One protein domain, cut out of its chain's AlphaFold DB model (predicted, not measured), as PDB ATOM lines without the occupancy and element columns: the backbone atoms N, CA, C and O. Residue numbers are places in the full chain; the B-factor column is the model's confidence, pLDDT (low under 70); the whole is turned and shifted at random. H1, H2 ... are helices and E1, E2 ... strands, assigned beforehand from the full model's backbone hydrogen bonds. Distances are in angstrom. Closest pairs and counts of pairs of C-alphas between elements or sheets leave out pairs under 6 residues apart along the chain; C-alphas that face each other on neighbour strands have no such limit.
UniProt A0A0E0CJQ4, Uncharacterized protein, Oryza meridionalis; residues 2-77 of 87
ATOM      1  N   ASP A   2     -42.148  13.720 -57.075       54.50
ATOM      2  CA  ASP A   2     -41.590  15.083 -57.041       54.50
ATOM      3  C   ASP A   2     -42.275  16.030 -56.039       54.50
ATOM      4  O   ASP A   2     -41.646  16.945 -55.517       54.50
ATOM      5  N   LEU A   3     -43.548  15.783 -55.707       56.31
ATOM      6  CA  LEU A   3     -44.308  16.580 -54.731       56.31
ATOM      7  C   LEU A   3     -43.735  16.514 -53.303       56.31
ATOM      8  O   LEU A   3     -43.835  17.493 -52.567       56.31
ATOM      9  N   MET A   4     -43.110  15.393 -52.921       56.25
ATOM     10  CA  MET A   4     -42.534  15.217 -51.580       56.25
ATOM     11  C   MET A   4     -41.162  15.892 -51.456       56.25
ATOM     12  O   MET A   4     -40.864  16.489 -50.427       56.25
ATOM     13  N   ALA A   5     -40.360  15.863 -52.525       55.47
ATOM     14  CA  ALA A   5     -39.062  16.534 -52.572       55.47
ATOM     15  C   ALA A   5     -39.184  18.069 -52.568       55.47
ATOM     16  O   ALA A   5     -38.281  18.758 -52.116       55.47
ATOM     17  N   MET A   6     -40.309  18.613 -53.044       59.38
ATOM     18  CA  MET A   6     -40.541  20.061 -53.164       59.38
ATOM     19  C   MET A   6     -41.187  20.699 -51.916       59.38
ATOM     20  O   MET A   6     -41.592  21.860 -51.962       59.38
ATOM     21  N   GLY A   7     -41.307  19.969 -50.798       57.94
ATOM     22  CA  GLY A   7     -41.745  20.534 -49.513       57.94
ATOM     23  C   GLY A   7     -43.234  20.893 -49.410       57.94
ATOM     24  O   GLY A   7     -43.603  21.716 -48.576       57.94
ATOM     25  N   GLY A   8     -44.099  20.302 -50.244       62.34
ATOM     26  CA  GLY A   8     -45.533  20.625 -50.293       62.34
ATOM     27  C   GLY A   8     -46.427  19.875 -49.297       62.34
ATOM     28  O   GLY A   8     -47.598  20.224 -49.156       62.34
ATOM     29  N   CYS A   9     -45.906  18.858 -48.603       66.94
ATOM     30  CA  CYS A   9     -46.684  17.987 -47.717       66.94
ATOM     31  C   CYS A   9     -46.120  18.018 -46.289       66.94
ATOM     32  O   CYS A   9     -45.189  17.287 -45.971       66.94
ATOM     33  N   PHE A  10     -46.692  18.849 -45.415       72.31
ATOM     34  CA  PHE A  10     -46.267  18.948 -44.008       72.31
ATOM     35  C   PHE A  10     -46.842  17.852 -43.104       72.31
ATOM     36  O   PHE A  10     -46.398  17.699 -41.971       72.31
ATOM     37  N   GLU A  11     -47.804  17.078 -43.602       80.00
ATOM     38  CA  GLU A  11     -48.379  15.936 -42.886       80.00
ATOM     39  C   GLU A  11     -47.396  14.753 -42.794       80.00
ATOM     40  O   GLU A  11     -47.524  13.916 -41.906       80.00
ATOM     41  N   LEU A  12     -46.384  14.696 -43.675       73.69
ATOM     42  CA  LEU A  12     -45.397  13.615 -43.757       73.69
ATOM     43  C   LEU A  12     -43.991  14.185 -43.995       73.69
ATOM     44  O   LEU A  12     -43.647  14.553 -45.116       73.69
ATOM     45  N   LEU A  13     -43.154  14.194 -42.951       84.25
ATOM     46  CA  LEU A  13     -41.766  14.686 -43.000       84.25
ATOM     47  C   LEU A  13     -40.716  13.608 -42.629       84.25
ATOM     48  O   LEU A  13     -39.842  13.879 -41.804       84.25
ATOM     49  N   PRO A  14     -40.743  12.398 -43.227       81.69
ATOM     50  CA  PRO A  14     -39.800  11.323 -42.891       81.69
ATOM     51  C   PRO A  14     -38.336  11.675 -43.203       81.69
ATOM     52  O   PRO A  14     -37.423  11.114 -42.608       81.69
ATOM     53  N   PHE A  15     -38.107  12.631 -44.106       86.81
ATOM     54  CA  PHE A  15     -36.783  13.127 -44.486       86.81
ATOM     55  C   PHE A  15     -36.512  14.562 -44.001       86.81
ATOM     56  O   PHE A  15     -35.541  15.189 -44.430       86.81
ATOM     57  N   GLY A  16     -37.355  15.094 -43.110       86.31
ATOM     58  CA  GLY A  16     -37.304  16.493 -42.686       86.31
ATOM     59  C   GLY A  16     -37.718  17.476 -43.790       86.31
ATOM     60  O   GLY A  16     -38.262  17.085 -44.819       86.31
ATOM     61  N   SER A  17     -37.488  18.771 -43.556       84.69
ATOM     62  CA  SER A  17     -37.777  19.843 -44.519       84.69
ATOM     63  C   SER A  17     -36.871  21.064 -44.324       84.69
ATOM     64  O   SER A  17     -36.230  21.251 -43.281       84.69
ATOM     65  N   GLY A  18     -36.826  21.926 -45.343       83.88
ATOM     66  CA  GLY A  18     -36.106  23.195 -45.305       83.88
ATOM     67  C   GLY A  18     -34.589  23.006 -45.312       83.88
ATOM     68  O   GLY A  18     -34.060  22.075 -45.899       83.88
ATOM     69  N   ARG A  19     -33.847  23.884 -44.622       85.81
ATOM     70  CA  ARG A  19     -32.365  23.892 -44.675       85.81
ATOM     71  C   ARG A  19     -31.681  22.635 -44.120       85.81
ATOM     72  O   ARG A  19     -30.459  22.543 -44.196       85.81
ATOM     73  N   ARG A  20     -32.429  21.740 -43.472       89.00
ATOM     74  CA  ARG A  20     -31.932  20.481 -42.898       89.00
ATOM     75  C   ARG A  20     -32.673  19.264 -43.453       89.00
ATOM     76  O   ARG A  20     -32.692  18.226 -42.799       89.00
ATOM     77  N   GLU A  21     -33.309  19.398 -44.613       87.06
ATOM     78  CA  GLU A  21     -33.852  18.242 -45.320       87.06
ATOM     79  C   GLU A  21     -32.743  17.236 -45.648       87.06
ATOM     80  O   GLU A  21     -31.578  17.609 -45.835       87.06
ATOM     81  N   CYS A  22     -33.088  15.949 -45.672       88.12
ATOM     82  CA  CYS A  22     -32.139  14.906 -46.022       88.12
ATOM     83  C   CYS A  22     -31.617  15.164 -47.447       88.12
ATOM     84  O   CYS A  22     -32.401  15.146 -48.396       88.12
ATOM     85  N   PRO A  23     -30.301  15.340 -47.652       89.44
ATOM     86  CA  PRO A  23     -29.756  15.607 -48.985       89.44
ATOM     87  C   PRO A  23     -29.913  14.410 -49.937       89.44
ATOM     88  O   PRO A  23     -29.673  14.515 -51.136       89.44
ATOM     89  N   THR A  24     -30.305  13.255 -49.400       89.88
ATOM     90  CA  THR A  24     -30.314  11.957 -50.072       89.88
ATOM     91  C   THR A  24     -31.742  11.428 -50.276       89.88
ATOM     92  O   THR A  24     -31.919  10.233 -50.493       89.88
ATOM     93  N   ILE A  25     -32.770  12.294 -50.253       87.50
ATOM     94  CA  ILE A  25     -34.192  11.913 -50.439       87.50
ATOM     95  C   ILE A  25     -34.390  11.029 -51.674       87.50
ATOM     96  O   ILE A  25     -34.953   9.945 -51.578       87.50
ATOM     97  N   VAL A  26     -33.898  11.472 -52.832       88.81
ATOM     98  CA  VAL A  26     -34.127  10.779 -54.107       88.81
ATOM     99  C   VAL A  26     -33.498   9.385 -54.110       88.81
ATOM    100  O   VAL A  26     -34.137   8.420 -54.515       88.81
ATOM    101  N   LEU A  27     -32.266   9.259 -53.611       91.12
ATOM    102  CA  LEU A  27     -31.587   7.967 -53.530       91.12
ATOM    103  C   LEU A  27     -32.282   7.032 -52.535       91.12
ATOM    104  O   LEU A  27     -32.506   5.871 -52.863       91.12
ATOM    105  N   GLY A  28     -32.660   7.542 -51.358       88.25
ATOM    106  CA  GLY A  28     -33.376   6.755 -50.355       88.25
ATOM    107  C   GLY A  28     -34.711   6.228 -50.880       88.25
ATOM    108  O   GLY A  28     -35.063   5.085 -50.610       88.25
ATOM    109  N   LEU A  29     -35.424   7.019 -51.688       89.19
ATOM    110  CA  LEU A  29     -36.653   6.579 -52.346       89.19
ATOM    111  C   LEU A  29     -36.388   5.490 -53.394       89.19
ATOM    112  O   LEU A  29     -37.067   4.469 -53.368       89.19
ATOM    113  N   TYR A  30     -35.387   5.657 -54.263       92.56
ATOM    114  CA  TYR A  30     -35.045   4.629 -55.254       92.56
ATOM    115  C   TYR A  30     -34.624   3.307 -54.614       92.56
ATOM    116  O   TYR A  30     -35.019   2.232 -55.069       92.56
ATOM    117  N   GLU A  31     -33.814   3.375 -53.560       93.69
ATOM    118  CA  GLU A  31     -33.381   2.188 -52.834       93.69
ATOM    119  C   GLU A  31     -34.562   1.513 -52.133       93.69
ATOM    120  O   GLU A  31     -34.738   0.303 -52.276       93.69
ATOM    121  N   LEU A  32     -35.416   2.289 -51.459       91.94
ATOM    122  CA  LEU A  32     -36.628   1.783 -50.818       91.94
ATOM    123  C   LEU A  32     -37.536   1.069 -51.825       91.94
ATOM    124  O   LEU A  32     -37.954  -0.059 -51.571       91.94
ATOM    125  N   GLU A  33     -37.807   1.684 -52.976       93.06
ATOM    126  CA  GLU A  33     -38.628   1.079 -54.029       93.06
ATOM    127  C   GLU A  33     -38.042  -0.240 -54.527       93.06
ATOM    128  O   GLU A  33     -38.750  -1.245 -54.611       93.06
ATOM    129  N   LEU A  34     -36.741  -0.262 -54.826       95.12
ATOM    130  CA  LEU A  34     -36.077  -1.456 -55.338       95.12
ATOM    131  C   LEU A  34     -36.074  -2.586 -54.307       95.12
ATOM    132  O   LEU A  34     -36.340  -3.740 -54.653       95.12
ATOM    133  N   VAL A  35     -35.757  -2.272 -53.050       94.56
ATOM    134  CA  VAL A  35     -35.726  -3.249 -51.959       94.56
ATOM    135  C   VAL A  35     -37.124  -3.804 -51.722       94.56
ATOM    136  O   VAL A  35     -37.290  -5.021 -51.730       94.56
ATOM    137  N   VAL A  36     -38.142  -2.950 -51.601       93.19
ATOM    138  CA  VAL A  36     -39.532  -3.388 -51.393       93.19
ATOM    139  C   VAL A  36     -40.025  -4.235 -52.564       93.19
ATOM    140  O   VAL A  36     -40.577  -5.312 -52.340       93.19
ATOM    141  N   ALA A  37     -39.766  -3.823 -53.809       93.50
ATOM    142  CA  ALA A  37     -40.143  -4.594 -54.992       93.50
ATOM    143  C   ALA A  37     -39.520  -5.997 -54.977       93.50
ATOM    144  O   ALA A  37     -40.205  -6.991 -55.221       93.50
ATOM    145  N   ARG A  38     -38.230  -6.100 -54.636       91.62
ATOM    146  CA  ARG A  38     -37.537  -7.392 -54.517       91.62
ATOM    147  C   ARG A  38     -38.092  -8.239 -53.379       91.62
ATOM    148  O   ARG A  38     -38.289  -9.435 -53.566       91.62
ATOM    149  N   LEU A  39     -38.350  -7.635 -52.224       90.31
ATOM    150  CA  LEU A  39     -38.857  -8.325 -51.041       90.31
ATOM    151  C   LEU A  39     -40.257  -8.907 -51.270       90.31
ATOM    152  O   LEU A  39     -40.509 -10.056 -50.909       90.31
ATOM    153  N   VAL A  40     -41.150  -8.150 -51.907       90.69
ATOM    154  CA  VAL A  40     -42.511  -8.607 -52.231       90.69
ATOM    155  C   VAL A  40     -42.502  -9.649 -53.351       90.69
ATOM    156  O   VAL A  40     -43.298 -10.580 -53.323       90.69
ATOM    157  N   HIS A  41     -41.596  -9.526 -54.324       89.38
ATOM    158  CA  HIS A  41     -41.506 -10.475 -55.434       89.38
ATOM    159  C   HIS A  41     -40.864 -11.815 -55.039       89.38
ATOM    160  O   HIS A  41     -41.262 -12.859 -55.546       89.38
ATOM    161  N   ALA A  42     -39.833 -11.805 -54.189       88.38
ATOM    162  CA  ALA A  42     -39.020 -12.996 -53.921       88.38
ATOM    163  C   ALA A  42     -39.491 -13.834 -52.722       88.38
ATOM    164  O   ALA A  42     -39.121 -15.006 -52.615       88.38
ATOM    165  N   PHE A  43     -40.274 -13.255 -51.809       86.88
ATOM    166  CA  PHE A  43     -40.628 -13.906 -50.551       86.88
ATOM    167  C   PHE A  43     -42.131 -13.953 -50.335       86.88
ATOM    168  O   PHE A  43     -42.846 -12.971 -50.535       86.88
ATOM    169  N   LYS A  44     -42.593 -15.094 -49.819       86.00
ATOM    170  CA  LYS A  44     -43.899 -15.185 -49.172       86.00
ATOM    171  C   LYS A  44     -43.731 -14.882 -47.694       86.00
ATOM    172  O   LYS A  44     -42.955 -15.545 -47.005       86.00
ATOM    173  N   TRP A  45     -44.460 -13.876 -47.233       84.75
ATOM    174  CA  TRP A  45     -44.394 -13.372 -45.868       84.75
ATOM    175  C   TRP A  45     -45.490 -14.017 -45.026       84.75
ATOM    176  O   TRP A  45     -46.654 -14.037 -45.425       84.75
ATOM    177  N   THR A  46     -45.118 -14.548 -43.866       84.25
ATOM    178  CA  THR A  46     -46.047 -15.084 -42.867       84.25
ATOM    179  C   THR A  46     -45.696 -14.523 -41.495       84.25
ATOM    180  O   THR A  46     -44.532 -14.244 -41.189       84.25
ATOM    181  N   THR A  47     -46.707 -14.314 -40.656       81.56
ATOM    182  CA  THR A  47     -46.473 -13.918 -39.269       81.56
ATOM    183  C   THR A  47     -45.926 -15.105 -38.470       81.56
ATOM    184  O   THR A  47     -46.272 -16.264 -38.745       81.56
ATOM    185  N   PRO A  48     -45.043 -14.859 -37.490       76.31
ATOM    186  CA  PRO A  48     -44.628 -15.894 -36.567       76.31
ATOM    187  C   PRO A  48     -45.807 -16.459 -35.776       76.31
ATOM    188  O   PRO A  48     -46.668 -15.727 -35.316       76.31
ATOM    189  N   ASP A  49     -45.806 -17.775 -35.598       70.50
ATOM    190  CA  ASP A  49     -46.456 -18.510 -34.508       70.50
ATOM    191  C   ASP A  49     -47.945 -18.219 -34.296       70.50
ATOM    192  O   ASP A  49     -48.440 -18.224 -33.175       70.50
ATOM    193  N   GLY A  50     -48.676 -18.010 -35.395       71.81
ATOM    194  CA  GLY A  50     -50.123 -17.795 -35.355       71.81
ATOM    195  C   GLY A  50     -50.537 -16.417 -34.839       71.81
ATOM    196  O   GLY A  50     -51.732 -16.196 -34.666       71.81
ATOM    197  N   VAL A  51     -49.582 -15.502 -34.636       78.69
ATOM    198  CA  VAL A  51     -49.854 -14.102 -34.302       78.69
ATOM    199  C   VAL A  51     -50.631 -13.484 -35.455       78.69
ATOM    200  O   VAL A  51     -50.181 -13.502 -36.609       78.69
ATOM    201  N   VAL A  52     -51.817 -12.961 -35.160       80.62
ATOM    202  CA  VAL A  52     -52.594 -12.238 -36.168       80.62
ATOM    203  C   VAL A  52     -51.921 -10.890 -36.444       80.62
ATOM    204  O   VAL A  52     -51.319 -10.312 -35.541       80.62
ATOM    205  N   PRO A  53     -52.000 -10.346 -37.672       77.00
ATOM    206  CA  PRO A  53     -51.358  -9.070 -38.005       77.00
ATOM    207  C   PRO A  53     -51.722  -7.913 -37.058       77.00
ATOM    208  O   PRO A  53     -50.922  -7.009 -36.854       77.00
ATOM    209  N   GLU A  54     -52.919  -7.961 -36.473       81.75
ATOM    210  CA  GLU A  54     -53.459  -6.976 -35.527       81.75
ATOM    211  C   GLU A  54     -52.784  -7.017 -34.145       81.75
ATOM    212  O   GLU A  54     -52.838  -6.037 -33.407       81.75
ATOM    213  N   GLU A  55     -52.132  -8.128 -33.801       83.00
ATOM    214  CA  GLU A  55     -51.403  -8.329 -32.542       83.00
ATOM    215  C   GLU A  55     -49.904  -8.021 -32.675       83.00
ATOM    216  O   GLU A  55     -49.147  -8.185 -31.716       83.00
ATOM    217  N   LEU A  56     -49.449  -7.585 -33.856       82.00
ATOM    218  CA  LEU A  56     -48.057  -7.197 -34.056       82.00
ATOM    219  C   LEU A  56     -47.741  -5.939 -33.242       82.00
ATOM    220  O   LEU A  56     -48.396  -4.904 -33.375       82.00
ATOM    221  N   ASP A  57     -46.699  -6.029 -32.419       80.12
ATOM    222  CA  ASP A  57     -46.210  -4.896 -31.649       80.12
ATOM    223  C   ASP A  57     -45.513  -3.883 -32.569       80.12
ATOM    224  O   ASP A  57     -44.394  -4.090 -33.049       80.12
ATOM    225  N   MET A  58     -46.228  -2.785 -32.812       83.31
ATOM    226  CA  MET A  58     -45.796  -1.629 -33.596       83.31
ATOM    227  C   MET A  58     -45.414  -0.444 -32.697       83.31
ATOM    228  O   MET A  58     -45.402   0.698 -33.158       83.31
ATOM    229  N   SER A  59     -45.176  -0.680 -31.402       83.75
ATOM    230  CA  SER A  59     -44.719   0.372 -30.501       83.75
ATOM    231  C   SER A  59     -43.336   0.884 -30.907       83.75
ATOM    232  O   SER A  59     -42.473   0.136 -31.370       83.75
ATOM    233  N   ASP A  60     -43.127   2.191 -30.751       77.81
ATOM    234  CA  ASP A  60     -41.845   2.804 -31.071       77.81
ATOM    235  C   ASP A  60     -40.802   2.457 -30.005       77.81
ATOM    236  O   ASP A  60     -40.965   2.728 -28.811       77.81
ATOM    237  N   GLY A  61     -39.684   1.901 -30.463       80.38
ATOM    238  CA  GLY A  61     -38.474   1.768 -29.665       80.38
ATOM    239  C   GLY A  61     -37.672   3.070 -29.639       80.38
ATOM    240  O   GLY A  61     -37.690   3.863 -30.580       80.38
ATOM    241  N   PHE A  62     -36.895   3.286 -28.575       80.69
ATOM    242  CA  PHE A  62     -35.910   4.366 -28.564       80.69
ATOM    243  C   PHE A  62     -34.732   4.012 -29.484       80.69
ATOM    244  O   PHE A  62     -34.033   3.025 -29.252       80.69
ATOM    245  N   GLY A  63     -34.478   4.827 -30.509       81.75
ATOM    246  CA  GLY A  63     -33.381   4.602 -31.444       81.75
ATOM    247  C   GLY A  63     -33.382   5.572 -32.622       81.75
ATOM    248  O   GLY A  63     -34.235   6.446 -32.729       81.75
ATOM    249  N   LEU A  64     -32.402   5.414 -33.517       82.12
ATOM    250  CA  LEU A  64     -32.320   6.190 -34.765       82.12
ATOM    251  C   LEU A  64     -33.361   5.749 -35.808       82.12
ATOM    252  O   LEU A  64     -33.627   6.481 -36.756       82.12
ATOM    253  N   THR A  65     -33.914   4.547 -35.652       80.81
ATOM    254  CA  THR A  65     -34.843   3.908 -36.587       80.81
ATOM    255  C   THR A  65     -35.994   3.276 -35.820       80.81
ATOM    256  O   THR A  65     -35.753   2.651 -34.786       80.81
ATOM    257  N   ALA A  66     -37.210   3.353 -36.360       79.19
ATOM    258  CA  ALA A  66     -38.344   2.584 -35.861       79.19
ATOM    259  C   ALA A  66     -38.208   1.124 -36.324       79.19
ATOM    260  O   ALA A  66     -38.446   0.800 -37.488       79.19
ATOM    261  N   SER A  67     -37.749   0.242 -35.435       72.19
ATOM    262  CA  SER A  67     -37.735  -1.200 -35.686       72.19
ATOM    263  C   SER A  67     -39.061  -1.811 -35.254       72.19
ATOM    264  O   SER A  67     -39.461  -1.619 -34.108       72.19
ATOM    265  N   CYS A  68     -39.701  -2.596 -36.122       71.94
ATOM    266  CA  CYS A  68     -40.815  -3.445 -35.700       71.94
ATOM    267  C   CYS A  68     -40.313  -4.465 -34.665       71.94
ATOM    268  O   CYS A  68     -39.293  -5.121 -34.894       71.94
ATOM    269  N   ALA A  69     -41.009  -4.591 -33.533       61.09
ATOM    270  CA  ALA A  69     -40.613  -5.497 -32.456       61.09
ATOM    271  C   ALA A  69     -40.835  -6.980 -32.820       61.09
ATOM    272  O   ALA A  69     -40.216  -7.866 -32.228       61.09
ATOM    273  N   ALA A  70     -41.664  -7.257 -33.833       68.50
ATOM    274  CA  ALA A  70     -41.944  -8.598 -34.338       68.50
ATOM    275  C   ALA A  70     -41.266  -8.862 -35.699       68.50
ATOM    276  O   ALA A  70     -41.508  -8.178 -36.693       68.50
ATOM    277  N   TRP A  71     -40.442  -9.910 -35.768       71.38
ATOM    278  CA  TRP A  71     -39.775 -10.337 -37.002       71.38
ATOM    279  C   TRP A  71     -40.727 -11.143 -37.891       71.38
ATOM    280  O   TRP A  71     -41.207 -12.188 -37.470       71.38
ATOM    281  N   LEU A  72     -40.973 -10.720 -39.135       78.50
ATOM    282  CA  LEU A  72     -41.744 -11.515 -40.101       78.50
ATOM    283  C   LEU A  72     -40.953 -12.750 -40.566       78.50
ATOM    284  O   LEU A  72     -39.738 -12.682 -40.761       78.50
ATOM    285  N   ARG A  73     -41.643 -13.875 -40.798       80.06
ATOM    286  CA  ARG A  73     -41.035 -15.074 -41.389       80.06
ATOM    287  C   ARG A  73     -41.160 -15.042 -42.905       80.06
ATOM    288  O   ARG A  73     -42.208 -14.703 -43.451       80.06
ATOM    289  N   THR A  74     -40.084 -15.425 -43.582       79.31
ATOM    290  CA  THR A  74     -40.060 -15.579 -45.035       79.31
ATOM    291  C   THR A  74     -40.018 -17.055 -45.396       79.31
ATOM    292  O   THR A  74     -39.205 -17.827 -44.887       79.31
ATOM    293  N   HIS A  75     -40.890 -17.456 -46.312       77.19
ATOM    294  CA  HIS A  75     -40.710 -18.677 -47.080       77.19
ATOM    295  C   HIS A  75     -40.157 -18.250 -48.438       77.19
ATOM    296  O   HIS A  75     -40.800 -17.483 -49.158       77.19
ATOM    297  N   GLY A  76     -38.934 -18.678 -48.764       61.50
ATOM    298  CA  GLY A  76     -38.361 -18.411 -50.081       61.50
ATOM    299  C   GLY A  76     -39.220 -19.074 -51.151       61.50
ATOM    300  O   GLY A  76     -39.413 -20.291 -51.105       61.50
ATOM    301  N   ASP A  77     -39.741 -18.300 -52.104       59.28
ATOM    302  CA  ASP A  77     -40.312 -18.901 -53.305       59.28
ATOM    303  C   ASP A  77     -39.136 -19.433 -54.131       59.28
ATOM    304  O   ASP A  77     -38.295 -18.679 -54.624       59.28
TER     305      ASP A  77
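What this domain is: This is residues 2 to 77 of the 87 residues of an uncharacterized protein of Oryza meridionalis (UniProt A0A0E0CJQ4). The model has little regular structure and is an open frame: the long helix H2 makes one side, short H1 and the loops of residues 6 to 24 sit at one end, and a small antiparallel hairpin, E1 and E2, at the other. The hairpin's long link, residues 47 to 72, folds back opposite H2 across an empty middle. The printed part has 76 residues, 30 in named elements, in the order H1, H2, E1, E2; the class is mixed. It is loose, with a radius of gyration of the C-alphas of 16.1 A, and spans 46 by 29 by 19 A.

How they stand to each other: H1, residues 2 to 5, is close to but not clearly touching H2, residues 25 to 42; their closest C-alphas, Ala 5 and Ile 25, are 7.0 A apart. Every O i to N i+4 pair in H2 is within hydrogen-bond range; H1 is too short for one. E1, residues 43 to 46, and E2, residues 73 to 76, are antiparallel at 148 degrees, with N 44 and O 75 within hydrogen-bond range at 3.1 A.

Where its parts are: H2 runs 25.6 A from C-alpha 25 at (-34.192, 11.913, -50.439); E1 spans 9.5 A, E2 9.7 A, ending at C-alpha 76 (-38.361, -18.411, -50.081); H1 spans 5.3 A.

The domain as a whole: The printed part has no cut; links H1 to H2 and E1 to E2 are long. Residues 2 to 9, 69 to 70 and 76 to 77 have pLDDT under 70.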